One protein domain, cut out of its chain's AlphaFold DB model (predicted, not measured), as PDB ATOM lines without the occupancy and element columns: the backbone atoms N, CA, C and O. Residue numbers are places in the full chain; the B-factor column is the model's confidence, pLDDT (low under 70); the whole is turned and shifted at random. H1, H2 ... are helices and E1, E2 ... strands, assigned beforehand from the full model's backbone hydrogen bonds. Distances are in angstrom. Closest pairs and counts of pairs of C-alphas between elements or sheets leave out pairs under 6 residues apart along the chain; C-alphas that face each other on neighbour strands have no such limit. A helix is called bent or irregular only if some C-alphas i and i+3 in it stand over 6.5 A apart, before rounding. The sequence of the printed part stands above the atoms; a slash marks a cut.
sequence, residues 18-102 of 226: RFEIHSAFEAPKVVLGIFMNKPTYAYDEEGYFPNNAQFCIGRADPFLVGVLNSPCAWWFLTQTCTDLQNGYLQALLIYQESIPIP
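This is residues 18 to 102 of the 226 residues of an uncharacterized protein of Candidatus Anammoximicrobium sp (UniProt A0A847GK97). A small sheet of three strands has H2 over one face, lying along E1 and E2, while H1 sits near one end of the strands. Beyond the other end lie H3 and the looping residues 81 to 92, which lead to H4 near E3, so that H1 and this loop make the two ends of the longest axis. The printed part has 85 residues, with four named helices and three named strands in the order H1 E1 E2 E3 H2 H3 H4; the sheet's order is E2 E1 E3, antiparallel throughout. The class is mixed, helices and strands, with under half of the residues in named elements. The whole is compact, with a radius of gyration of the C-alphas of 12.9 A and spans of 36, 27 and 19 A.

H1, residues 19 to 26, only grazes the sheet formed by E1, residues 29 to 33, E2, residues 42 to 44, and E3, residues 54 to 58; its closest C-alphas to E3 are those of Ala 24 and Gly 58, 5.0 A apart. E1 and E2 form a hairpin, antiparallel at 151 degrees, with N 31 and O 42 within hydrogen-bond range at 2.8 A. E1 and E3 are antiparallel at 158 degrees, with N 32 and O 55 within range at 2.8 A. H2, residues 62 to 68, is on the sheet at a height of 9.2 A, over E1 and only just over E2, where 3 of its 7 C-alphas fall. It runs along the strands, at 10 degrees to E1 on the local plane; its closest C-alphas to E2 are those of Val 65 and Tyr 43, 6.3 A apart. H3, residues 71 to 80, is not on the sheet. H2 and H3 are close but not clearly touching: the closest C-alphas, of Val 67 and Ala 73, are 6.7 A apart, with a steep tilt of 47 degrees, the same way. H4, residues 93 to 96, only grazes the sheet and only just touches H3, with 3 pairs of C-alphas within 8 A, the closest being those of Thr 80 and Tyr 95, 6.7 A. In H2 and H3 every O i to N i+4 pair is within hydrogen-bond range; in H1 0 of 4 are, against 4 of 5 O i to N i+3 pairs, and H4 is too short for an i+4 pair.

H1 begins at C-alpha 19 (250.167, 198.238, 334.297) and is 11.9 A long; it is irregular, with C-alphas 20 and 23 7.3 A apart. E1 measures 13.0 A, E2 6.3 A, E3 12.9 A, H2 10.1 A and H3 14.1 A. H4 measures 5.0 A and ends at C-alpha 96 (230.240, 206.750, 347.123).

The C-alphas farthest apart, those of Glu 20 and Asn 86, are 39.1 A apart. The printed part has no cut. The link from H3 to H4, 12 residues, is long; in it residues 89 to 90 pair antiparallel with residues 35 to 36. The mean pLDDT of the printed part is 92.5, and no printed residue is under 70.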
ATOM      1  N   ARG A  18     246.750 199.610 331.946       75.12
ATOM      2  CA  ARG A  18     247.339 200.442 333.000       75.12
ATOM      3  C   ARG A  18     248.112 199.534 333.945       75.12
ATOM      4  O   ARG A  18     247.612 199.149 335.002       75.12
ATOM      5  N   PHE A  19     249.306 199.131 333.518       79.31
ATOM      6  CA  PHE A  19     250.167 198.238 334.297       79.31
ATOM      7  C   PHE A  19     250.489 198.811 335.683       79.31
ATOM      8  O   PHE A  19     250.650 198.056 336.637       79.31
ATOM      9  N   GLU A  20     250.492 200.139 335.823       82.06
ATOM     10  CA  GLU A  20     250.788 200.846 337.070       82.06
ATOM     11  C   GLU A  20     249.766 200.554 338.178       82.06
ATOM     12  O   GLU A  20     250.117 200.576 339.356       82.06
ATOM     13  N   ILE A  21     248.510 200.267 337.815       78.50
ATOM     14  CA  ILE A  21     247.425 199.998 338.774       78.50
ATOM     15  C   ILE A  21     247.048 198.517 338.846       78.50
ATOM     16  O   ILE A  21     246.221 198.153 339.674       78.50
ATOM     17  N   HIS A  22     247.641 197.655 338.012       83.12
ATOM     18  CA  HIS A  22     247.279 196.238 337.935       83.12
ATOM     19  C   HIS A  22     247.426 195.527 339.287       83.12
ATOM     20  O   HIS A  22     246.489 194.885 339.752       83.12
ATOM     21  N   SER A  23     248.546 195.756 339.978       86.69
ATOM     22  CA  SER A  23     248.802 195.185 341.310       86.69
ATOM     23  C   SER A  23     247.788 195.623 342.378       86.69
ATOM     24  O   SER A  23     247.603 194.932 343.377       86.69
ATOM     25  N   ALA A  24     247.092 196.752 342.191       85.62
ATOM     26  CA  ALA A  24     246.044 197.186 343.114       85.62
ATOM     27  C   ALA A  24     244.783 196.311 343.022       85.62
ATOM     28  O   ALA A  24     244.047 196.224 344.002       85.62
ATOM     29  N   PHE A  25     244.553 195.648 341.881       85.12
ATOM     30  CA  PHE A  25     243.477 194.666 341.718       85.12
ATOM     31  C   PHE A  25     243.841 193.301 342.306       85.12
ATOM     32  O   PHE A  25     242.945 192.530 342.622       85.12
ATOM     33  N   GLU A  26     245.125 192.990 342.469       88.69
ATOM     34  CA  GLU A  26     245.577 191.748 343.113       88.69
ATOM     35  C   GLU A  26     245.600 191.868 344.643       88.69
ATOM     36  O   GLU A  26     245.423 190.880 345.351       88.69
ATOM     37  N   ALA A  27     245.793 193.084 345.162       91.69
ATOM     38  CA  ALA A  27     245.692 193.365 346.588       91.69
ATOM     39  C   ALA A  27     244.246 193.197 347.108       91.69
ATOM     40  O   ALA A  27     243.296 193.354 346.330       91.69
ATOM     41  N   PRO A  28     244.062 192.964 348.425       94.62
ATOM     42  CA  PRO A  28     242.747 193.000 349.051       94.62
ATOM     43  C   PRO A  28     241.981 194.268 348.685       94.62
ATOM     44  O   PRO A  28     242.546 195.367 348.691       94.62
ATOM     45  N   LYS A  29     240.707 194.125 348.329       95.00
ATOM     46  CA  LYS A  29     239.919 195.225 347.772       95.00
ATOM     47  C   LYS A  29     238.462 195.172 348.184       95.00
ATOM     48  O   LYS A  29     237.916 194.108 348.460       95.00
ATOM     49  N   VAL A  30     237.821 196.335 348.184       96.50
ATOM     50  CA  VAL A  30     236.366 196.445 348.329       96.50
ATOM     51  C   VAL A  30     235.757 196.712 346.961       96.50
ATOM     52  O   VAL A  30     236.107 197.689 346.303       96.50
ATOM     53  N   VAL A  31     234.854 195.837 346.530       95.69
ATOM     54  CA  VAL A  31     234.058 195.981 345.312       95.69
ATOM     55  C   VAL A  31     232.830 196.831 345.619       95.69
ATOM     56  O   VAL A  31     232.113 196.590 346.591       95.69
ATOM     57  N   LEU A  32     232.596 197.817 344.763       95.62
ATOM     58  CA  LEU A  32     231.560 198.829 344.879       95.62
ATOM     59  C   LEU A  32     230.485 198.604 343.807       95.62
ATOM     60  O   LEU A  32     230.788 198.570 342.610       95.62
ATOM     61  N   GLY A  33     229.226 198.470 344.221       93.00
ATOM     62  CA  GLY A  33     228.094 198.359 343.301       93.00
ATOM     63  C   GLY A  33     227.705 199.715 342.707       93.00
ATOM     64  O   GLY A  33     227.705 200.719 343.412       93.00
ATOM     65  N   ILE A  34     227.355 199.751 341.416       93.38
ATOM     66  CA  ILE A  34     226.838 200.969 340.760       93.38
ATOM     67  C   ILE A  34     225.312 201.033 340.845       93.38
ATOM     68  O   ILE A  34     224.749 202.080 341.144       93.38
ATOM     69  N   PHE A  35     224.633 199.914 340.590       93.06
ATOM     70  CA  PHE A  35     223.175 199.814 340.644       93.06
ATOM     71  C   PHE A  35     222.781 198.989 341.863       93.06
ATOM     72  O   PHE A  35     223.033 197.784 341.906       93.06
ATOM     73  N   MET A  36     222.194 199.638 342.866       94.00
ATOM     74  CA  MET A  36     221.935 199.027 344.171       94.00
ATOM     75  C   MET A  36     220.536 199.381 344.663       94.00
ATOM     76  O   MET A  36     220.163 200.543 344.634       94.00
ATOM     77  N   ASN A  37     219.780 198.402 345.154       93.81
ATOM     78  CA  ASN A  37     218.547 198.618 345.931       93.81
ATOM     79  C   ASN A  37     218.720 198.267 347.422       93.81
ATOM     80  O   ASN A  37     217.770 198.291 348.200       93.81
ATOM     81  N   LYS A  38     219.944 197.890 347.789       93.75
ATOM     82  CA  LYS A  38     220.465 197.668 349.136       93.75
ATOM     83  C   LYS A  38     221.997 197.704 349.059       93.75
ATOM     84  O   LYS A  38     222.527 197.522 347.958       93.75
ATOM     85  N   PRO A  39     222.719 197.851 350.179       93.44
ATOM     86  CA  PRO A  39     224.172 197.731 350.176       93.44
ATOM     87  C   PRO A  39     224.607 196.345 349.690       93.44
ATOM     88  O   PRO A  39     224.086 195.322 350.139       93.44
ATOM     89  N   THR A  40     225.532 196.313 348.733       91.25
ATOM     90  CA  THR A  40     226.089 195.073 348.163       91.25
ATOM     91  C   THR A  40     227.608 195.137 348.040       91.25
ATOM     92  O   THR A  40     228.201 194.539 347.140       91.25
ATOM     93  N   TYR A  41     228.256 195.862 348.953       95.69
ATOM     94  CA  TYR A  41     229.707 195.980 348.971       95.69
ATOM     95  C   TYR A  41     230.340 194.653 349.365       95.69
ATOM     96  O   TYR A  41     229.946 194.037 350.357       95.69
ATOM     97  N   ALA A  42     231.342 194.223 348.605       94.00
ATOM     98  CA  ALA A  42     232.018 192.954 348.836       94.00
ATOM     99  C   ALA A  42     233.494 193.184 349.132       94.00
ATOM    100  O   ALA A  42     234.154 193.953 348.439       94.00
ATOM    101  N   TYR A  43     234.015 192.497 350.141       95.50
ATOM    102  CA  TYR A  43     235.441 192.476 350.422       95.50
ATOM    103  C   TYR A  43     236.064 191.236 349.796       95.50
ATOM    104  O   TYR A  43     235.604 190.113 350.016       95.50
ATOM    105  N   ASP A  44     237.083 191.465 348.982       93.38
ATOM    106  CA  ASP A  44     237.758 190.454 348.195       93.38
ATOM    107  C   ASP A  44     239.231 190.349 348.598       93.38
ATOM    108  O   ASP A  44     240.002 191.293 348.438       93.38
ATOM    109  N   GLU A  45     239.603 189.164 349.080       91.69
ATOM    110  CA  GLU A  45     240.979 188.744 349.380       91.69
ATOM    111  C   GLU A  45     241.443 187.602 348.454       91.69
ATOM    112  O   GLU A  45     242.554 187.105 348.603       91.69
ATOM    113  N   GLU A  46     240.601 187.167 347.509       89.81
ATOM    114  CA  GLU A  46     240.846 186.021 346.622       89.81
ATOM    115  C   GLU A  46     241.262 186.435 345.201       89.81
ATOM    116  O   GLU A  46     241.620 185.583 344.389       89.81
ATOM    117  N   GLY A  47     241.264 187.737 344.893       89.50
ATOM    118  CA  GLY A  47     241.791 188.255 343.628       89.50
ATOM    119  C   GLY A  47     240.785 188.219 342.475       89.50
ATOM    120  O   GLY A  47     241.175 188.084 341.318       89.50
ATOM    121  N   TYR A  48     239.489 188.365 342.758       90.31
ATOM    122  CA  TYR A  48     238.455 188.480 341.729       90.31
ATOM    123  C   TYR A  48     238.566 189.798 340.949       90.31
ATOM    124  O   TYR A  48     238.936 190.833 341.498       90.31
ATOM    125  N   PHE A  49     238.200 189.792 339.665       89.94
ATOM    126  CA  PHE A  49     238.216 190.989 338.820       89.94
ATOM    127  C   PHE A  49     236.782 191.423 338.488       89.94
ATOM    128  O   PHE A  49     236.076 190.679 337.800       89.94
ATOM    129  N   PRO A  50     236.328 192.600 338.964       87.88
ATOM    130  CA  PRO A  50     235.010 193.114 338.613       87.88
ATOM    131  C   PRO A  50     234.950 193.504 337.132       87.88
ATOM    132  O   PRO A  50     235.954 193.878 336.522       87.88
ATOM    133  N   ASN A  51     233.751 193.442 336.553       87.75
ATOM    134  CA  ASN A  51     233.506 194.004 335.227       87.75
ATOM    135  C   ASN A  51     233.262 195.525 335.314       87.75
ATOM    136  O   ASN A  51     233.359 196.140 336.373       87.75
ATOM    137  N   ASN A  52     232.899 196.147 334.193       84.62
ATOM    138  CA  ASN A  52     232.643 197.587 334.109       84.62
ATOM    139  C   ASN A  52     231.350 198.065 334.805       84.62
ATOM    140  O   ASN A  52     231.078 199.263 334.788       84.62
ATOM    141  N   ALA A  53     230.542 197.170 335.384       86.81
ATOM    142  CA  ALA A  53     229.336 197.524 336.137       86.81
ATOM    143  C   ALA A  53     229.606 197.735 337.641       86.81
ATOM    144  O   ALA A  53     228.668 197.902 338.424       86.81
ATOM    145  N   GLN A  54     230.876 197.703 338.046       92.12
ATOM    146  CA  GLN A  54     231.330 197.850 339.423       92.12
ATOM    147  C   GLN A  54     232.599 198.710 339.468       92.12
ATOM    148  O   GLN A  54     233.364 198.763 338.504       92.12
ATOM    149  N   PHE A  55     232.838 199.357 340.606       92.31
ATOM    150  CA  PHE A  55     234.134 199.963 340.925       92.31
ATOM    151  C   PHE A  55     234.853 199.121 341.983       92.31
ATOM    152  O   PHE A  55     234.282 198.185 342.545       92.31
ATOM    153  N   CYS A  56     236.108 199.447 342.283       93.25
ATOM    154  CA  CYS A  56     236.805 198.847 343.413       93.25
ATOM    155  C   CYS A  56     237.795 199.812 344.063       93.25
ATOM    156  O   CYS A  56     238.454 200.595 343.379       93.25
ATOM    157  N   ILE A  57     237.939 199.684 345.379       93.88
ATOM    158  CA  ILE A  57     238.973 200.342 346.174       93.88
ATOM    159  C   ILE A  57     240.024 199.284 346.502       93.88
ATOM    160  O   ILE A  57     239.756 198.362 347.273       93.88
ATOM    161  N   GLY A  58     241.199 199.383 345.878       92.69
ATOM    162  CA  GLY A  58     242.328 198.488 346.145       92.69
ATOM    163  C   GLY A  58     243.026 198.815 347.465       92.69
ATOM    164  O   GLY A  58     243.004 199.960 347.911       92.69
ATOM    165  N   ARG A  59     243.684 197.815 348.064       91.38
ATOM    166  CA  ARG A  59     244.361 197.907 349.374       91.38
ATOM    167  C   ARG A  59     243.432 198.379 350.498       91.38
ATOM    168  O   ARG A  59     243.855 199.107 351.393       91.38
ATOM    169  N   ALA A  60     242.168 197.986 350.417       92.75
ATOM    170  CA  ALA A  60     241.167 198.308 351.420       92.75
ATOM    171  C   ALA A  60     241.201 197.287 352.562       92.75
ATOM    172  O   ALA A  60     241.606 196.141 352.370       92.75
ATOM    173  N   ASP A  61     240.753 197.707 353.740       93.12
ATOM    174  CA  ASP A  61     240.624 196.852 354.917       93.12
ATOM    175  C   ASP A  61     239.168 196.391 355.134       93.12
ATOM    176  O   ASP A  61     238.228 196.977 354.579       93.12
ATOM    177  N   PRO A  62     238.944 195.334 355.943       96.38
ATOM    178  CA  PRO A  62     237.595 194.867 356.235       96.38
ATOM    179  C   PRO A  62     236.759 195.881 357.035       96.38
ATOM    180  O   PRO A  62     235.533 195.790 357.029       96.38
ATOM    181  N   PHE A  63     237.373 196.858 357.711       98.06
ATOM    182  CA  PHE A  63     236.627 197.899 358.416       98.06
ATOM    183  C   PHE A  63     235.820 198.753 357.431       98.06
ATOM    184  O   PHE A  63     234.627 198.973 357.652       98.06
ATOM    185  N   LEU A  64     236.424 199.147 356.304       97.81
ATOM    186  CA  LEU A  64     235.748 199.937 355.275       97.81
ATOM    187  C   LEU A  64     234.483 199.248 354.743       97.81
ATOM    188  O   LEU A  64     233.428 199.876 354.675       97.81
ATOM    189  N   VAL A  65     234.543 197.952 354.409       97.25
ATOM    190  CA  VAL A  65     233.353 197.230 353.909       97.25
ATOM    191  C   VAL A  65     232.258 197.102 354.972       97.25
ATOM    192  O   VAL A  65     231.075 197.062 354.629       97.25
ATOM    193  N   GLY A  66     232.636 197.053 356.255       97.94
ATOM    194  CA  GLY A  66     231.694 197.028 357.370       97.94
ATOM    195  C   GLY A  66     230.914 198.336 357.479       97.94
ATOM    196  O   GLY A  66     229.692 198.315 357.599       97.94
ATOM    197  N   VAL A  67     231.608 199.470 357.349       98.44
ATOM    198  CA  VAL A  67     230.980 200.799 357.314       98.44
ATOM    199  C   VAL A  67     230.093 200.954 356.077       98.44
ATOM    200  O   VAL A  67     228.938 201.355 356.206       98.44
ATOM    201  N   LEU A  68     230.588 200.593 354.890       98.06
ATOM    202  CA  LEU A  68     229.855 200.772 353.629       98.06
ATOM    203  C   LEU A  68     228.571 199.930 353.544       98.06
ATOM    204  O   LEU A  68     227.597 200.369 352.935       98.06
ATOM    205  N   ASN A  69     228.532 198.750 354.170       97.56
ATOM    206  CA  ASN A  69     227.315 197.931 354.242       97.56
ATOM    207  C   ASN A  69     226.345 198.334 355.368       97.56
ATOM    208  O   ASN A  69     225.286 197.720 355.500       97.56
ATOM    209  N   SER A  70     226.673 199.345 356.174       98.00
ATOM    210  CA  SER A  70     225.817 199.770 357.284       98.00
ATOM    211  C   SER A  70     224.566 200.538 356.817       98.00
ATOM    212  O   SER A  70     224.591 201.205 355.775       98.00
ATOM    213  N   PRO A  71     223.484 200.550 357.621       97.88
ATOM    214  CA  PRO A  71     222.326 201.409 357.394       97.88
ATOM    215  C   PRO A  71     222.677 202.895 357.304       97.88
ATOM    216  O   PRO A  71     222.029 203.613 356.555       97.88
ATOM    217  N   CYS A  72     223.715 203.356 358.011       97.88
ATOM    218  CA  CYS A  72     224.161 204.750 357.962       97.88
ATOM    219  C   CYS A  72     224.675 205.124 356.566       97.88
ATOM    220  O   CYS A  72     224.235 206.115 355.986       97.88
ATOM    221  N   ALA A  73     225.568 204.302 356.005       97.56
ATOM    222  CA  ALA A  73     226.092 204.512 354.657       97.56
ATOM    223  C   ALA A  73     224.993 204.359 353.595       97.56
ATOM    224  O   ALA A  73     224.942 205.133 352.640       97.56
ATOM    225  N   TRP A  74     224.081 203.397 353.779       97.00
ATOM    226  CA  TRP A  74     222.929 203.236 352.893       97.00
ATOM    227  C   TRP A  74     222.011 204.454 352.908       97.00
ATOM    228  O   TRP A  74     221.677 204.979 351.850       97.00
ATOM    229  N   TRP A  75     221.632 204.921 354.098       96.88
ATOM    230  CA  TRP A  75     220.779 206.089 354.268       96.88
ATOM    231  C   TRP A  75     221.422 207.335 353.664       96.88
ATOM    232  O   TRP A  75     220.761 208.060 352.934       96.88
ATOM    233  N   PHE A  76     222.728 207.542 353.862       97.12
ATOM    234  CA  PHE A  76     223.445 208.628 353.193       97.12
ATOM    235  C   PHE A  76     223.272 208.559 351.670       97.12
ATOM    236  O   PHE A  76     222.871 209.542 351.050       97.12
ATOM    237  N   LEU A  77     223.489 207.385 351.067       96.25
ATOM    238  CA  LEU A  77     223.324 207.218 349.625       96.25
ATOM    239  C   LEU A  77     221.886 207.446 349.159       96.25
ATOM    240  O   LEU A  77     221.712 208.047 348.103       96.25
ATOM    241  N   THR A  78     220.867 207.022 349.911       94.69
ATOM    242  CA  THR A  78     219.467 207.303 349.544       94.69
ATOM    243  C   THR A  78     219.128 208.790 349.635       94.69
ATOM    244  O   THR A  78     218.207 209.234 348.961       94.69
ATOM    245  N   GLN A  79     219.868 209.575 350.428       94.19
ATOM    246  CA  GLN A  79     219.695 211.030 350.487       94.19
ATOM    247  C   GLN A  79     220.473 211.781 349.396       94.19
ATOM    248  O   GLN A  79     220.093 212.896 349.040       94.19
ATOM    249  N   THR A  80     221.574 211.220 348.883       94.19
ATOM    250  CA  THR A  80     222.472 211.934 347.954       94.19
ATOM    251  C   THR A  80     222.413 211.457 346.508       94.19
ATOM    252  O   THR A  80     222.746 212.220 345.604       94.19
ATOM    253  N   CYS A  81     222.064 210.191 346.273       92.69
ATOM    254  CA  CYS A  81     222.041 209.605 344.936       92.69
ATOM    255  C   CYS A  81     220.758 209.950 344.182       92.69
ATOM    256  O   CYS A  81     219.718 210.257 344.755       92.69
ATOM    257  N   THR A  82     220.824 209.824 342.858       81.94
ATOM    258  CA  THR A  82     219.634 209.857 342.008       81.94
ATOM    259  C   THR A  82     218.889 208.527 342.086       81.94
ATOM    260  O   THR A  82     219.471 207.465 341.829       81.94
ATOM    261  N   ASP A  83     217.596 208.604 342.388       87.00
ATOM    262  CA  ASP A  83     216.693 207.459 342.361       87.00
ATOM    263  C   ASP A  83     216.487 206.929 340.937       87.00
ATOM    264  O   ASP A  83     216.351 207.674 339.962       87.00
ATOM    265  N   LEU A  84     216.405 205.609 340.831       89.00
ATOM    266  CA  LEU A  84     215.969 204.873 339.653       89.00
ATOM    267  C   LEU A  84     214.631 204.173 339.940       89.00
ATOM    268  O   LEU A  84     214.124 204.139 341.062       89.00
ATOM    269  N   GLN A  85     214.045 203.565 338.908       86.81
ATOM    270  CA  GLN A  85     212.827 202.768 339.070       86.81
ATOM    271  C   GLN A  85     213.043 201.577 340.023       86.81
ATOM    272  O   GLN A  85     214.131 201.006 340.103       86.81
ATOM    273  N   ASN A  86     211.969 201.163 340.703       89.06
ATOM    274  CA  ASN A  86     211.929 200.003 341.607       89.06
ATOM    275  C   ASN A  86     212.865 200.093 342.828       89.06
ATOM    276  O   ASN A  86     213.335 199.065 343.317       89.06
ATOM    277  N   GLY A  87     213.135 201.306 343.325       85.62
ATOM    278  CA  GLY A  87     213.928 201.517 344.542       85.62
ATOM    279  C   GLY A  87     215.425 201.257 344.365       85.62
ATOM    280  O   GLY A  87     216.125 201.001 345.340       85.62
ATOM    281  N   TYR A  88     215.912 201.273 343.124       93.12
ATOM    282  CA  TYR A  88     217.341 201.242 342.836       93.12
ATOM    283  C   TYR A  88     217.932 202.651 342.890       93.12
ATOM    284  O   TYR A  88     217.280 203.618 342.517       93.12
ATOM    285  N   LEU A  89     219.198 202.742 343.273       94.00
ATOM    286  CA  LEU A  89     220.037 203.926 343.162       94.00
ATOM    287  C   LEU A  89     221.076 203.709 342.065       94.00
ATOM    288  O   LEU A  89     221.596 202.596 341.908       94.00
ATOM    289  N   GLN A  90     221.435 204.786 341.366       93.94
ATOM    290  CA  GLN A  90     222.680 204.835 340.603       93.94
ATOM    291  C   GLN A  90     223.794 205.438 341.471       93.94
ATOM    292  O   GLN A  90     224.071 206.636 341.424       93.94
ATOM    293  N   ALA A  91     224.455 204.598 342.262       93.81
ATOM    294  CA  ALA A  91     225.590 204.987 343.088       93.81
ATOM    295  C   ALA A  91     226.851 205.129 342.221       93.81
ATOM    296  O   ALA A  91     227.695 204.241 342.148       93.81
ATOM    297  N   LEU A  92     226.989 206.243 341.511       93.56
ATOM    298  CA  LEU A  92     228.250 206.593 340.853       93.56
ATOM    299  C   LEU A  92     229.352 206.864 341.886       93.56
ATOM    300  O   LEU A  92     229.068 207.208 343.033       93.56
ATOM    301  N   LEU A  93     230.612 206.759 341.452       92.62
ATOM    302  CA  LEU A  93     231.778 206.920 342.323       92.62
ATOM    303  C   LEU A  93     231.747 208.240 343.113       92.62
ATOM    304  O   LEU A  93     232.012 208.220 344.304       92.62
ATOM    305  N   ILE A  94     231.303 209.343 342.500       94.00
ATOM    306  CA  ILE A  94     231.183 210.657 343.158       94.00
ATOM    307  C   ILE A  94     230.317 210.640 344.430       94.00
ATOM    308  O   ILE A  94     230.614 211.343 345.394       94.00
ATOM    309  N   TYR A  95     229.255 209.830 344.454       95.06
ATOM    310  CA  TYR A  95     228.366 209.721 345.611       95.06
ATOM    311  C   TYR A  95     228.974 208.806 346.670       95.06
ATOM    312  O   TYR A  95     228.918 209.105 347.858       95.06
ATOM    313  N   GLN A  96     229.599 207.713 346.231       95.50
ATOM    314  CA  GLN A  96     230.240 206.750 347.123       95.50
ATOM    315  C   GLN A  96     231.495 207.323 347.799       95.50
ATOM    316  O   GLN A  96     231.707 207.089 348.983       95.50
ATOM    317  N   GLU A  97     232.293 208.125 347.087       95.69
ATOM    318  CA  GLU A  97     233.450 208.854 347.634       95.69
ATOM    319  C   GLU A  97     233.048 209.908 348.670       95.69
ATOM    320  O   GLU A  97     233.857 210.283 349.516       95.69
ATOM    321  N   SER A  98     231.798 210.374 348.621       96.31
ATOM    322  CA  SER A  98     231.270 211.363 349.559       96.31
ATOM    323  C   SER A  98     230.764 210.745 350.867       96.31
ATOM    324  O   SER A  98     230.430 211.497 351.781       96.31
ATOM    325  N   ILE A  99     230.700 209.408 350.976       97.06
ATOM    326  CA  ILE A  99     230.279 208.727 352.208       97.06
ATOM    327  C   ILE A  99     231.277 209.073 353.324       97.06
ATOM    328  O   ILE A  99     232.455 208.716 353.221       97.06
ATOM    329  N   PRO A 100     230.843 209.723 354.420       97.19
ATOM    330  CA  PRO A 100     231.742 210.042 355.520       97.19
ATOM    331  C   PRO A 100     232.186 208.754 356.215       97.19
ATOM    332  O   PRO A 100     231.344 208.017 356.717       97.19
ATOM    333  N   ILE A 101     233.487 208.476 356.278       97.69
ATOM    334  CA  ILE A 101     234.017 207.338 357.045       97.69
ATOM    335  C   ILE A 101     234.279 207.807 358.481       97.69
ATOM    336  O   ILE A 101     235.041 208.761 358.665       97.69
ATOM    337  N   PRO A 102     233.658 207.192 359.504       97.50
ATOM    338  CA  PRO A 102     233.760 207.693 360.861       97.50
ATOM    339  C   PRO A 102     235.155 207.398 361.436       97.50
ATOM    340  O   PRO A 102     235.743 206.354 361.129       97.50
TER     341      PRO A 102